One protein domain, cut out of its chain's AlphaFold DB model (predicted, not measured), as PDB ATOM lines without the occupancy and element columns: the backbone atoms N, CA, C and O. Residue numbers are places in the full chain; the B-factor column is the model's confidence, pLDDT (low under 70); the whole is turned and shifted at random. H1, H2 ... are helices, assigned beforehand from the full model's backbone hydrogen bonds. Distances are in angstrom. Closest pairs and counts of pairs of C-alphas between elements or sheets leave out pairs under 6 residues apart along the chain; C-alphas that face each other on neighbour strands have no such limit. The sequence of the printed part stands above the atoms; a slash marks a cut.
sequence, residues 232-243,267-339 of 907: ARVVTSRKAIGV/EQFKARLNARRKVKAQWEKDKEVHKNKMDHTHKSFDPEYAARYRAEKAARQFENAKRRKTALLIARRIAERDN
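This is residues 232 to 243 and 267 to 339 of the 907 residues of an uncharacterized protein of Monilinia vaccinii-corymbosi (UniProt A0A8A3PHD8). Two long helices, H2 and H3, meet near their ends as a slightly closed L, their lines at 71 degrees, with the end of H2 and the start of H3 at the corner and the link of residues 295 to 302 beside it. The short helix H1 lies in the open angle, near H3 and away from H2. The printed part has 85 residues with three named helices in the order H1, H2, H3 and no named strand; its class is all helix. It is extended, with a radius of gyration of the C-alphas of 20.2 A, and flat, spanning 57 by 45 by 13 A.

H1, residues 232 to 240, is close to but not clearly touching H3, residues 303 to 337; the closest C-alphas, of Ala 240 and Asn 320, are 7.6 A apart. Their lines are about perpendicular, at 89 degrees. H1 and H2, residues 267 to 294, are apart. H2 touches H3 with residues 293 to 294 alone, and H3 touches H2 with residues 303 to 306 alone; the closest C-alphas, of Met 294 and Ala 306, are 5.3 A apart. Their lines are only just about perpendicular, at 71 degrees. In H1, H2 and H3 every O i to N i+4 pair is within hydrogen-bond range.

H1 begins at C-alpha 232, (-13.336, -36.000, -23.191). H2 runs 40.4 A from C-alpha 267, (5.116, -13.909, -23.652), to C-alpha 294. H3 runs 50.8 A from C-alpha 303 to C-alpha 337, (-31.120, -56.706, -13.619).

The C-alphas farthest apart, of Lys 299 and Asn 339, are 60.4 A apart. Residues 244 to 266 are not printed, and C-alphas 243 and 267 are 42.3 A apart across this cut. The link from H2 to H3 is short, with 8 residues. Residues 267 to 288, 311 to 319 and 332 to 339 stand free. The mean pLDDT of the printed part is 88.9, and residues 240 to 243 are under 70.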
ATOM      1  N   ALA A 232     -12.633 -36.879 -22.259       75.44
ATOM      2  CA  ALA A 232     -13.336 -36.000 -23.191       75.44
ATOM      3  C   ALA A 232     -14.070 -36.788 -24.288       75.44
ATOM      4  O   ALA A 232     -15.212 -36.452 -24.595       75.44
ATOM      5  N   ARG A 233     -13.466 -37.857 -24.824       83.81
ATOM      6  CA  ARG A 233     -14.089 -38.779 -25.782       83.81
ATOM      7  C   ARG A 233     -15.326 -39.449 -25.179       83.81
ATOM      8  O   ARG A 233     -16.418 -39.248 -25.699       83.81
ATOM      9  N   VAL A 234     -15.196 -40.079 -24.008       78.62
ATOM     10  CA  VAL A 234     -16.314 -40.696 -23.262       78.62
ATOM     11  C   VAL A 234     -17.461 -39.706 -22.999       78.62
ATOM     12  O   VAL A 234     -18.625 -40.021 -23.242       78.62
ATOM     13  N   VAL A 235     -17.161 -38.483 -22.546       78.88
ATOM     14  CA  VAL A 235     -18.182 -37.443 -22.303       78.88
ATOM     15  C   VAL A 235     -18.829 -36.942 -23.600       78.88
ATOM     16  O   VAL A 235     -20.013 -36.603 -23.597       78.88
ATOM     17  N   THR A 236     -18.082 -36.885 -24.703       74.81
ATOM     18  CA  THR A 236     -18.607 -36.451 -26.008       74.81
ATOM     19  C   THR A 236     -19.541 -37.507 -26.586       74.81
ATOM     20  O   THR A 236     -20.666 -37.174 -26.950       74.81
ATOM     21  N   SER A 237     -19.149 -38.782 -26.559       76.12
ATOM     22  CA  SER A 237     -19.994 -39.889 -27.016       76.12
ATOM     23  C   SER A 237     -21.272 -40.029 -26.191       76.12
ATOM     24  O   SER A 237     -22.346 -40.181 -26.760       76.12
ATOM     25  N   ARG A 238     -21.207 -39.854 -24.863       77.69
ATOM     26  CA  ARG A 238     -22.399 -39.819 -23.989       77.69
ATOM     27  C   ARG A 238     -23.425 -38.756 -24.384       77.69
ATOM     28  O   ARG A 238     -24.625 -39.006 -24.291       77.69
ATOM     29  N   LYS A 239     -22.960 -37.603 -24.872       76.88
ATOM     30  CA  LYS A 239     -23.815 -36.530 -25.404       76.88
ATOM     31  C   LYS A 239     -24.302 -36.831 -26.820       76.88
ATOM     32  O   LYS A 239     -25.477 -36.641 -27.095       76.88
ATOM     33  N   ALA A 240     -23.441 -37.357 -27.693       67.38
ATOM     34  CA  ALA A 240     -23.811 -37.757 -29.055       67.38
ATOM     35  C   ALA A 240     -24.842 -38.906 -29.088       67.38
ATOM     36  O   ALA A 240     -25.637 -39.011 -30.025       67.38
ATOM     37  N   ILE A 241     -24.848 -39.753 -28.055       69.06
ATOM     38  CA  ILE A 241     -25.809 -40.844 -27.853       69.06
ATOM     39  C   ILE A 241     -27.113 -40.357 -27.182       69.06
ATOM     40  O   ILE A 241     -28.129 -41.033 -27.296       69.06
ATOM     41  N   GLY A 242     -27.121 -39.183 -26.538       67.56
ATOM     42  CA  GLY A 242     -28.308 -38.644 -25.855       67.56
ATOM     43  C   GLY A 242     -28.587 -39.246 -24.471       67.56
ATOM     44  O   GLY A 242     -29.689 -39.100 -23.964       67.56
ATOM     45  N   VAL A 243     -27.610 -39.917 -23.846       67.81
ATOM     46  CA  VAL A 243     -27.747 -40.478 -22.478       67.81
ATOM     47  C   VAL A 243     -27.421 -39.450 -21.391       67.81
ATOM     48  O   VAL A 243     -27.847 -39.594 -20.250       67.81
ATOM     49  N   GLU A 267       4.769 -13.500 -22.292       90.44
ATOM     50  CA  GLU A 267       5.116 -13.909 -23.652       90.44
ATOM     51  C   GLU A 267       4.489 -15.252 -24.036       90.44
ATOM     52  O   GLU A 267       3.878 -15.342 -25.103       90.44
ATOM     53  N   GLN A 268       4.540 -16.261 -23.159       88.81
ATOM     54  CA  GLN A 268       3.866 -17.552 -23.360       88.81
ATOM     55  C   GLN A 268       2.349 -17.369 -23.501       88.81
ATOM     56  O   GLN A 268       1.733 -17.918 -24.419       88.81
ATOM     57  N   PHE A 269       1.744 -16.513 -22.672       86.25
ATOM     58  CA  PHE A 269       0.325 -16.171 -22.771       86.25
ATOM     59  C   PHE A 269      -0.021 -15.513 -24.121       86.25
ATOM     60  O   PHE A 269      -0.992 -15.896 -24.784       86.25
ATOM     61  N   LYS A 270       0.804 -14.561 -24.582       91.06
ATOM     62  CA  LYS A 270       0.659 -13.901 -25.891       91.06
ATOM     63  C   LYS A 270       0.857 -14.882 -27.054       91.06
ATOM     64  O   LYS A 270       0.093 -14.834 -28.021       91.06
ATOM     65  N   ALA A 271       1.824 -15.794 -26.954       90.12
ATOM     66  CA  ALA A 271       2.071 -16.848 -27.933       90.12
ATOM     67  C   ALA A 271       0.877 -17.810 -28.034       90.12
ATOM     68  O   ALA A 271       0.367 -18.028 -29.134       90.12
ATOM     69  N   ARG A 272       0.341 -18.289 -26.902       86.06
ATOM     70  CA  ARG A 272      -0.844 -19.163 -26.856       86.06
ATOM     71  C   ARG A 272      -2.099 -18.474 -27.400       86.06
ATOM     72  O   ARG A 272      -2.864 -19.086 -28.148       86.06
ATOM     73  N   LEU A 273      -2.294 -17.184 -27.106       87.62
ATOM     74  CA  LEU A 273      -3.364 -16.381 -27.712       87.62
ATOM     75  C   LEU A 273      -3.212 -16.251 -29.234       87.62
ATOM     76  O   LEU A 273      -4.208 -16.355 -29.953       87.62
ATOM     77  N   ASN A 274      -1.995 -16.040 -29.738       89.75
ATOM     78  CA  ASN A 274      -1.734 -15.963 -31.175       89.75
ATOM     79  C   ASN A 274      -1.901 -17.324 -31.869       89.75
ATOM     80  O   ASN A 274      -2.521 -17.374 -32.929       89.75
ATOM     81  N   ALA A 275      -1.451 -18.423 -31.260       86.69
ATOM     82  CA  ALA A 275      -1.692 -19.780 -31.753       86.69
ATOM     83  C   ALA A 275      -3.198 -20.075 -31.852       86.69
ATOM     84  O   ALA A 275      -3.684 -20.463 -32.911       86.69
ATOM     85  N   ARG A 276      -3.976 -19.759 -30.806       83.44
ATOM     86  CA  ARG A 276      -5.445 -19.887 -30.817       83.44
ATOM     87  C   ARG A 276      -6.114 -19.014 -31.887       83.44
ATOM     88  O   ARG A 276      -7.105 -19.437 -32.476       83.44
ATOM     89  N   ARG A 277      -5.593 -17.810 -32.165       89.38
ATOM     90  CA  ARG A 277      -6.073 -16.965 -33.278       89.38
ATOM     91  C   ARG A 277      -5.762 -17.584 -34.641       89.38
ATOM     92  O   ARG A 277      -6.645 -17.560 -35.488       89.38
ATOM     93  N   LYS A 278      -4.564 -18.153 -34.837       92.50
ATOM     94  CA  LYS A 278      -4.187 -18.866 -36.071       92.50
ATOM     95  C   LYS A 278      -5.081 -20.086 -36.305       92.50
ATOM     96  O   LYS A 278      -5.680 -20.174 -37.366       92.50
ATOM     97  N   VAL A 279      -5.257 -20.947 -35.298       87.06
ATOM     98  CA  VAL A 279      -6.151 -22.122 -35.375       87.06
ATOM     99  C   VAL A 279      -7.592 -21.706 -35.681       87.06
ATOM    100  O   VAL A 279      -8.218 -22.291 -36.556       87.06
ATOM    101  N   LYS A 280      -8.113 -20.654 -35.029       87.69
ATOM    102  CA  LYS A 280      -9.454 -20.131 -35.337       87.69
ATOM    103  C   LYS A 280      -9.560 -19.619 -36.777       87.69
ATOM    104  O   LYS A 280     -10.540 -19.919 -37.440       87.69
ATOM    105  N   ALA A 281      -8.579 -18.845 -37.243       90.31
ATOM    106  CA  ALA A 281      -8.583 -18.294 -38.596       90.31
ATOM    107  C   ALA A 281      -8.467 -19.392 -39.664       90.31
ATOM    108  O   ALA A 281      -9.118 -19.289 -40.697       90.31
ATOM    109  N   GLN A 282      -7.689 -20.448 -39.402       92.62
ATOM    110  CA  GLN A 282      -7.625 -21.618 -40.275       92.62
ATOM    111  C   GLN A 282      -8.972 -22.349 -40.304       92.62
ATOM    112  O   GLN A 282      -9.525 -22.532 -41.375       92.62
ATOM    113  N   TRP A 283      -9.570 -22.632 -39.143       86.88
ATOM    114  CA  TRP A 283     -10.891 -23.267 -39.061       86.88
ATOM    115  C   TRP A 283     -12.005 -22.451 -39.747       86.88
ATOM    116  O   TRP A 283     -12.893 -23.025 -40.372       86.88
ATOM    117  N   GLU A 284     -11.961 -21.114 -39.677       88.38
ATOM    118  CA  GLU A 284     -12.902 -20.254 -40.414       88.38
ATOM    119  C   GLU A 284     -12.702 -20.359 -41.936       88.38
ATOM    120  O   GLU A 284     -13.697 -20.447 -42.654       88.38
ATOM    121  N   LYS A 285     -11.452 -20.446 -42.417       94.25
ATOM    122  CA  LYS A 285     -11.146 -20.717 -43.834       94.25
ATOM    123  C   LYS A 285     -11.582 -22.115 -44.265       94.25
ATOM    124  O   LYS A 285     -12.218 -22.245 -45.300       94.25
ATOM    125  N   ASP A 286     -11.284 -23.148 -43.481       90.56
ATOM    126  CA  ASP A 286     -11.634 -24.536 -43.808       90.56
ATOM    127  C   ASP A 286     -13.159 -24.711 -43.884       90.56
ATOM    128  O   ASP A 286     -13.667 -25.386 -44.779       90.56
ATOM    129  N   LYS A 287     -13.909 -24.032 -43.001       90.44
ATOM    130  CA  LYS A 287     -15.377 -23.990 -43.045       90.44
ATOM    131  C   LYS A 287     -15.909 -23.264 -44.285       90.44
ATOM    132  O   LYS A 287     -16.919 -23.688 -44.845       90.44
ATOM    133  N   GLU A 288     -15.252 -22.191 -44.718       92.88
ATOM    134  CA  GLU A 288     -15.600 -21.481 -45.953       92.88
ATOM    135  C   GLU A 288     -15.284 -22.323 -47.198       92.88
ATOM    136  O   GLU A 288     -16.152 -22.474 -48.052       92.88
ATOM    137  N   VAL A 289     -14.121 -22.982 -47.254       96.00
ATOM    138  CA  VAL A 289     -13.756 -23.936 -48.318       96.00
ATOM    139  C   VAL A 289     -14.740 -25.105 -48.377       96.00
ATOM    140  O   VAL A 289     -15.216 -25.433 -49.461       96.00
ATOM    141  N   HIS A 290     -15.092 -25.709 -47.238       95.25
ATOM    142  CA  HIS A 290     -16.082 -26.787 -47.182       95.25
ATOM    143  C   HIS A 290     -17.439 -26.332 -47.735       95.25
ATOM    144  O   HIS A 290     -17.980 -26.960 -48.643       95.25
ATOM    145  N   LYS A 291     -17.957 -25.196 -47.250       94.75
ATOM    146  CA  LYS A 291     -19.214 -24.617 -47.739       94.75
ATOM    147  C   LYS A 291     -19.161 -24.364 -49.252       94.75
ATOM    148  O   LYS A 291     -20.080 -24.741 -49.968       94.75
ATOM    149  N   ASN A 292     -18.075 -23.771 -49.731       96.75
ATOM    150  CA  ASN A 292     -17.869 -23.423 -51.134       96.75
ATOM    151  C   ASN A 292     -17.661 -24.649 -52.048       96.75
ATOM    152  O   ASN A 292     -17.823 -24.521 -53.259       96.75
ATOM    153  N   LYS A 293     -17.313 -25.820 -51.491       97.50
ATOM    154  CA  LYS A 293     -17.301 -27.114 -52.196       97.50
ATOM    155  C   LYS A 293     -18.653 -27.832 -52.192       97.50
ATOM    156  O   LYS A 293     -18.904 -28.623 -53.092       97.50
ATOM    157  N   MET A 294     -19.505 -27.570 -51.198       97.00
ATOM    158  CA  MET A 294     -20.848 -28.158 -51.064       97.00
ATOM    159  C   MET A 294     -21.938 -27.377 -51.817       97.00
ATOM    160  O   MET A 294     -22.936 -27.965 -52.233       97.00
ATOM    161  N   ASP A 295     -21.764 -26.063 -51.977       95.44
ATOM    162  CA  ASP A 295     -22.716 -25.158 -52.629       95.44
ATOM    163  C   ASP A 295     -22.635 -25.272 -54.159       95.44
ATOM    164  O   ASP A 295     -21.681 -24.796 -54.772       95.44
ATOM    165  N   HIS A 296     -23.656 -25.875 -54.776       95.69
ATOM    166  CA  HIS A 296     -23.750 -26.102 -56.226       95.69
ATOM    167  C   HIS A 296     -23.764 -24.817 -57.075       95.69
ATOM    168  O   HIS A 296     -23.608 -24.888 -58.292       95.69
ATOM    169  N   THR A 297     -23.951 -23.644 -56.459       96.50
ATOM    170  CA  THR A 297     -23.901 -22.340 -57.143       96.50
ATOM    171  C   THR A 297     -22.505 -21.713 -57.148       96.50
ATOM    172  O   THR A 297     -22.267 -20.734 -57.861       96.50
ATOM    173  N   HIS A 298     -21.566 -22.243 -56.359       97.69
ATOM    174  CA  HIS A 298     -20.238 -21.664 -56.195       97.69
ATOM    175  C   HIS A 298     -19.242 -22.181 -57.247       97.69
ATOM    176  O   HIS A 298     -19.215 -23.364 -57.569       97.69
ATOM    177  N   LYS A 299     -18.341 -21.311 -57.738       97.81
ATOM    178  CA  LYS A 299     -17.325 -21.667 -58.760       97.81
ATOM    179  C   LYS A 299     -16.383 -22.810 -58.345       97.81
ATOM    180  O   LYS A 299     -15.772 -23.429 -59.204       97.81
ATOM    181  N   SER A 300     -16.236 -23.059 -57.042       97.25
ATOM    182  CA  SER A 300     -15.430 -24.158 -56.489       97.25
ATOM    183  C   SER A 300     -16.265 -25.354 -56.019       97.25
ATOM    184  O   SER A 300     -15.789 -26.112 -55.171       97.25
ATOM    185  N   PHE A 301     -17.508 -25.487 -56.494       98.00
ATOM    186  CA  PHE A 301     -18.312 -26.678 -56.258       98.00
ATOM    187  C   PHE A 301     -17.571 -27.914 -56.774       98.00
ATOM    188  O   PHE A 301     -17.051 -27.924 -57.888       98.00
ATOM    189  N   ASP A 302     -17.519 -28.947 -55.946       97.75
ATOM    190  CA  ASP A 302     -16.767 -30.169 -56.205       97.75
ATOM    191  C   ASP A 302     -17.742 -31.342 -56.000       97.75
ATOM    192  O   ASP A 302     -18.015 -31.715 -54.851       97.75
ATOM    193  N   PRO A 303     -18.356 -31.873 -57.079       96.81
ATOM    194  CA  PRO A 303     -19.432 -32.854 -56.963       96.81
ATOM    195  C   PRO A 303     -18.954 -34.173 -56.348       96.81
ATOM    196  O   PRO A 303     -19.707 -34.792 -55.598       96.81
ATOM    197  N   GLU A 304     -17.703 -34.574 -56.595       97.62
ATOM    198  CA  GLU A 304     -17.098 -35.762 -55.981       97.62
ATOM    199  C   GLU A 304     -16.878 -35.561 -54.481       97.62
ATOM    200  O   GLU A 304     -17.234 -36.425 -53.674       97.62
ATOM    201  N   TYR A 305     -16.349 -34.401 -54.075       97.19
ATOM    202  CA  TYR A 305     -16.226 -34.050 -52.662       97.19
ATOM    203  C   TYR A 305     -17.590 -34.006 -51.969       97.19
ATOM    204  O   TYR A 305     -17.730 -34.562 -50.880       97.19
ATOM    205  N   ALA A 306     -18.596 -33.389 -52.594       96.31
ATOM    206  CA  ALA A 306     -19.937 -33.284 -52.032       96.31
ATOM    207  C   ALA A 306     -20.621 -34.656 -51.906       96.31
ATOM    208  O   ALA A 306     -21.227 -34.946 -50.873       96.31
ATOM    209  N   ALA A 307     -20.487 -35.530 -52.910       96.75
ATOM    210  CA  ALA A 307     -20.987 -36.902 -52.853       96.75
ATOM    211  C   ALA A 307     -20.287 -37.714 -51.750       96.75
ATOM    212  O   ALA A 307     -20.960 -38.297 -50.897       96.75
ATOM    213  N   ARG A 308     -18.946 -37.685 -51.697       96.88
ATOM    214  CA  ARG A 308     -18.165 -38.383 -50.666       96.88
ATOM    215  C   ARG A 308     -18.485 -37.877 -49.260       96.88
ATOM    216  O   ARG A 308     -18.648 -38.690 -48.358       96.88
ATOM    217  N   TYR A 309     -18.625 -36.564 -49.069       95.44
ATOM    218  CA  TYR A 309     -18.970 -35.986 -47.769       95.44
ATOM    219  C   TYR A 309     -20.382 -36.379 -47.317       95.44
ATOM    220  O   TYR A 309     -20.575 -36.727 -46.155       95.44
ATOM    221  N   ARG A 310     -21.370 -36.390 -48.226       93.81
ATOM    222  CA  ARG A 310     -22.727 -36.882 -47.924       93.81
ATOM    223  C   ARG A 310     -22.719 -38.366 -47.551       93.81
ATOM    224  O   ARG A 310     -23.338 -38.725 -46.554       93.81
ATOM    225  N   ALA A 311     -21.983 -39.202 -48.286       94.00
ATOM    226  CA  ALA A 311     -21.844 -40.627 -47.984       94.00
ATOM    227  C   ALA A 311     -21.159 -40.871 -46.624       94.00
ATOM    228  O   ALA A 311     -21.653 -41.650 -45.812       94.00
ATOM    229  N   GLU A 312     -20.069 -40.157 -46.327       92.19
ATOM    230  CA  GLU A 312     -19.371 -40.233 -45.037       92.19
ATOM    231  C   GLU A 312     -20.254 -39.743 -43.874       92.19
ATOM    232  O   GLU A 312     -20.276 -40.353 -42.804       92.19
ATOM    233  N   LYS A 313     -21.025 -38.667 -44.082       91.25
ATOM    234  CA  LYS A 313     -21.986 -38.146 -43.100       91.25
ATOM    235  C   LYS A 313     -23.109 -39.150 -42.828       91.25
ATOM    236  O   LYS A 313     -23.412 -39.398 -41.663       91.25
ATOM    237  N   ALA A 314     -23.660 -39.781 -43.867       87.38
ATOM    238  CA  ALA A 314     -24.657 -40.843 -43.733       87.38
ATOM    239  C   ALA A 314     -24.092 -42.077 -43.002       87.38
ATOM    240  O   ALA A 314     -24.733 -42.597 -42.090       87.38
ATOM    241  N   ALA A 315     -22.860 -42.497 -43.316       90.19
ATOM    242  CA  ALA A 315     -22.181 -43.589 -42.616       90.19
ATOM    243  C   ALA A 315     -21.971 -43.277 -41.120       90.19
ATOM    244  O   ALA A 315     -22.298 -44.101 -40.265       90.19
ATOM    245  N   ARG A 316     -21.519 -42.057 -40.781       85.44
ATOM    246  CA  ARG A 316     -21.412 -41.593 -39.384       85.44
ATOM    247  C   ARG A 316     -22.764 -41.554 -38.672       85.44
ATOM    248  O   ARG A 316     -22.852 -41.959 -37.514       85.44
ATOM    249  N   GLN A 317     -23.824 -41.100 -39.342       83.44
ATOM    250  CA  GLN A 317     -25.183 -41.108 -38.791       83.44
ATOM    251  C   GLN A 317     -25.676 -42.538 -38.518       83.44
ATOM    252  O   GLN A 317     -26.203 -42.794 -37.435       83.44
ATOM    253  N   PHE A 318     -25.441 -43.479 -39.438       86.62
ATOM    254  CA  PHE A 318     -25.789 -44.891 -39.267       86.62
ATOM    255  C   PHE A 318     -25.012 -45.550 -38.116       86.62
ATOM    256  O   PHE A 318     -25.611 -46.212 -37.265       86.62
ATOM    257  N   GLU A 319     -23.699 -45.320 -38.015       85.50
ATOM    258  CA  GLU A 319     -22.905 -45.786 -36.872       85.50
ATOM    259  C   GLU A 319     -23.397 -45.200 -35.544       85.50
ATOM    260  O   GLU A 319     -23.560 -45.937 -34.572       85.50
ATOM    261  N   ASN A 320     -23.675 -43.895 -35.488       83.25
ATOM    262  CA  ASN A 320     -24.185 -43.252 -34.279       83.25
ATOM    263  C   ASN A 320     -25.576 -43.784 -33.898       83.25
ATOM    264  O   ASN A 320     -25.829 -44.028 -32.718       83.25
ATOM    265  N   ALA A 321     -26.457 -44.047 -34.867       85.00
ATOM    266  CA  ALA A 321     -27.746 -44.698 -34.631       85.00
ATOM    267  C   ALA A 321     -27.577 -46.134 -34.101       85.00
ATOM    268  O   ALA A 321     -28.239 -46.514 -33.131       85.00
ATOM    269  N   LYS A 322     -26.634 -46.910 -34.656       88.75
ATOM    270  CA  LYS A 322     -26.274 -48.245 -34.151       88.75
ATOM    271  C   LYS A 322     -25.777 -48.175 -32.702       88.75
ATOM    272  O   LYS A 322     -26.289 -48.915 -31.867       88.75
ATOM    273  N   ARG A 323     -24.867 -47.243 -32.383       85.06
ATOM    274  CA  ARG A 323     -24.346 -47.011 -31.018       85.06
ATOM    275  C   ARG A 323     -25.444 -46.586 -30.034       85.06
ATOM    276  O   ARG A 323     -25.455 -47.061 -28.902       85.06
ATOM    277  N   ARG A 324     -26.400 -45.749 -30.461       83.75
ATOM    278  CA  ARG A 324     -27.592 -45.390 -29.664       83.75
ATOM    279  C   ARG A 324     -28.461 -46.610 -29.371       83.75
ATOM    280  O   ARG A 324     -28.818 -46.837 -28.217       83.75
ATOM    281  N   LYS A 325     -28.749 -47.435 -30.386       88.62
ATOM    282  CA  LYS A 325     -29.539 -48.665 -30.231       88.62
ATOM    283  C   LYS A 325     -28.857 -49.662 -29.290       88.62
ATOM    284  O   LYS A 325     -29.524 -50.204 -28.413       88.62
ATOM    285  N   THR A 326     -27.544 -49.880 -29.414       87.62
ATOM    286  CA  THR A 326     -26.806 -50.777 -28.507       87.62
ATOM    287  C   THR A 326     -26.748 -50.232 -27.083       87.62
ATOM    288  O   THR A 326     -27.018 -50.985 -26.153       87.62
ATOM    289  N   ALA A 327     -26.486 -48.934 -26.897       85.50
ATOM    290  CA  ALA A 327     -26.455 -48.325 -25.567       85.50
ATOM    291  C   ALA A 327     -27.814 -48.419 -24.855       85.50
ATOM    292  O   ALA A 327     -27.875 -48.784 -23.683       85.50
ATOM    293  N   LEU A 328     -28.918 -48.182 -25.573       87.00
ATOM    294  CA  LEU A 328     -30.267 -48.339 -25.029       87.00
ATOM    295  C   LEU A 328     -30.585 -49.796 -24.650       87.00
ATOM    296  O   LEU A 328     -31.233 -50.031 -23.633       87.00
ATOM    297  N   LEU A 329     -30.125 -50.780 -25.430       91.50
ATOM    298  CA  LEU A 329     -30.292 -52.200 -25.096       91.50
ATOM    299  C   LEU A 329     -29.499 -52.596 -23.840       91.50
ATOM    300  O   LEU A 329     -30.030 -53.316 -22.997       91.50
ATOM    301  N   ILE A 330     -28.268 -52.095 -23.675       88.19
ATOM    302  CA  ILE A 330     -27.462 -52.352 -22.470       88.19
ATOM    303  C   ILE A 330     -28.092 -51.660 -21.251       88.19
ATOM    304  O   ILE A 330     -28.279 -52.308 -20.226       88.19
ATOM    305  N   ALA A 331     -28.510 -50.395 -21.373       85.44
ATOM    306  CA  ALA A 331     -29.204 -49.670 -20.303       85.44
ATOM    307  C   ALA A 331     -30.506 -50.367 -19.868       85.44
ATOM    308  O   ALA A 331     -30.803 -50.440 -18.680       85.44
ATOM    309  N   ARG A 332     -31.266 -50.945 -20.813       91.50
ATOM    310  CA  ARG A 332     -32.459 -51.751 -20.500       91.50
ATOM    311  C   ARG A 332     -32.122 -53.023 -19.731       91.50
ATOM    312  O   ARG A 332     -32.794 -53.294 -18.746       91.50
ATOM    313  N   ARG A 333     -31.076 -53.751 -20.136       92.88
ATOM    314  CA  ARG A 333     -30.618 -54.964 -19.439       92.88
ATOM    315  C   ARG A 333     -30.103 -54.666 -18.025       92.88
ATOM    316  O   ARG A 333     -30.318 -55.467 -17.126       92.88
ATOM    317  N   ILE A 334     -29.437 -53.526 -17.825       88.31
ATOM    318  CA  ILE A 334     -29.005 -53.064 -16.496       88.31
ATOM    319  C   ILE A 334     -30.226 -52.726 -15.631       88.31
ATOM    320  O   ILE A 334     -30.331 -53.231 -14.521       88.31
ATOM    321  N   ALA A 335     -31.177 -51.946 -16.154       89.69
ATOM    322  CA  ALA A 335     -32.393 -51.598 -15.421       89.69
ATOM    323  C   ALA A 335     -33.224 -52.836 -15.036       89.69
ATOM    324  O   ALA A 335     -33.700 -52.920 -13.912       89.69
ATOM    325  N   GLU A 336     -33.336 -53.818 -15.932       92.81
ATOM    326  CA  GLU A 336     -33.993 -55.107 -15.679       92.81
ATOM    327  C   GLU A 336     -33.278 -55.920 -14.587       92.81
ATOM    328  O   GLU A 336     -33.918 -56.352 -13.633       92.81
ATOM    329  N   ARG A 337     -31.943 -56.051 -14.658       95.25
ATOM    330  CA  ARG A 337     -31.120 -56.706 -13.619       95.25
ATOM    331  C   ARG A 337     -31.275 -56.042 -12.245       95.25
ATOM    332  O   ARG A 337     -31.289 -56.732 -11.231       95.25
ATOM    333  N   ASP A 338     -31.375 -54.715 -12.223       93.75
ATOM    334  CA  ASP A 338     -31.370 -53.903 -11.004       93.75
ATOM    335  C   ASP A 338     -32.793 -53.531 -10.522       93.75
ATOM    336  O   ASP A 338     -32.936 -52.716  -9.611       93.75
ATOM    337  N   ASN A 339     -33.848 -54.114 -11.119       93.31
ATOM    338  CA  ASN A 339     -35.271 -53.825 -10.858       93.31
ATOM    339  C   ASN A 339     -35.649 -52.327 -10.928       93.31
ATOM    340  O   ASN A 339     -36.524 -51.843 -10.206       93.31
TER     341      ASN A 339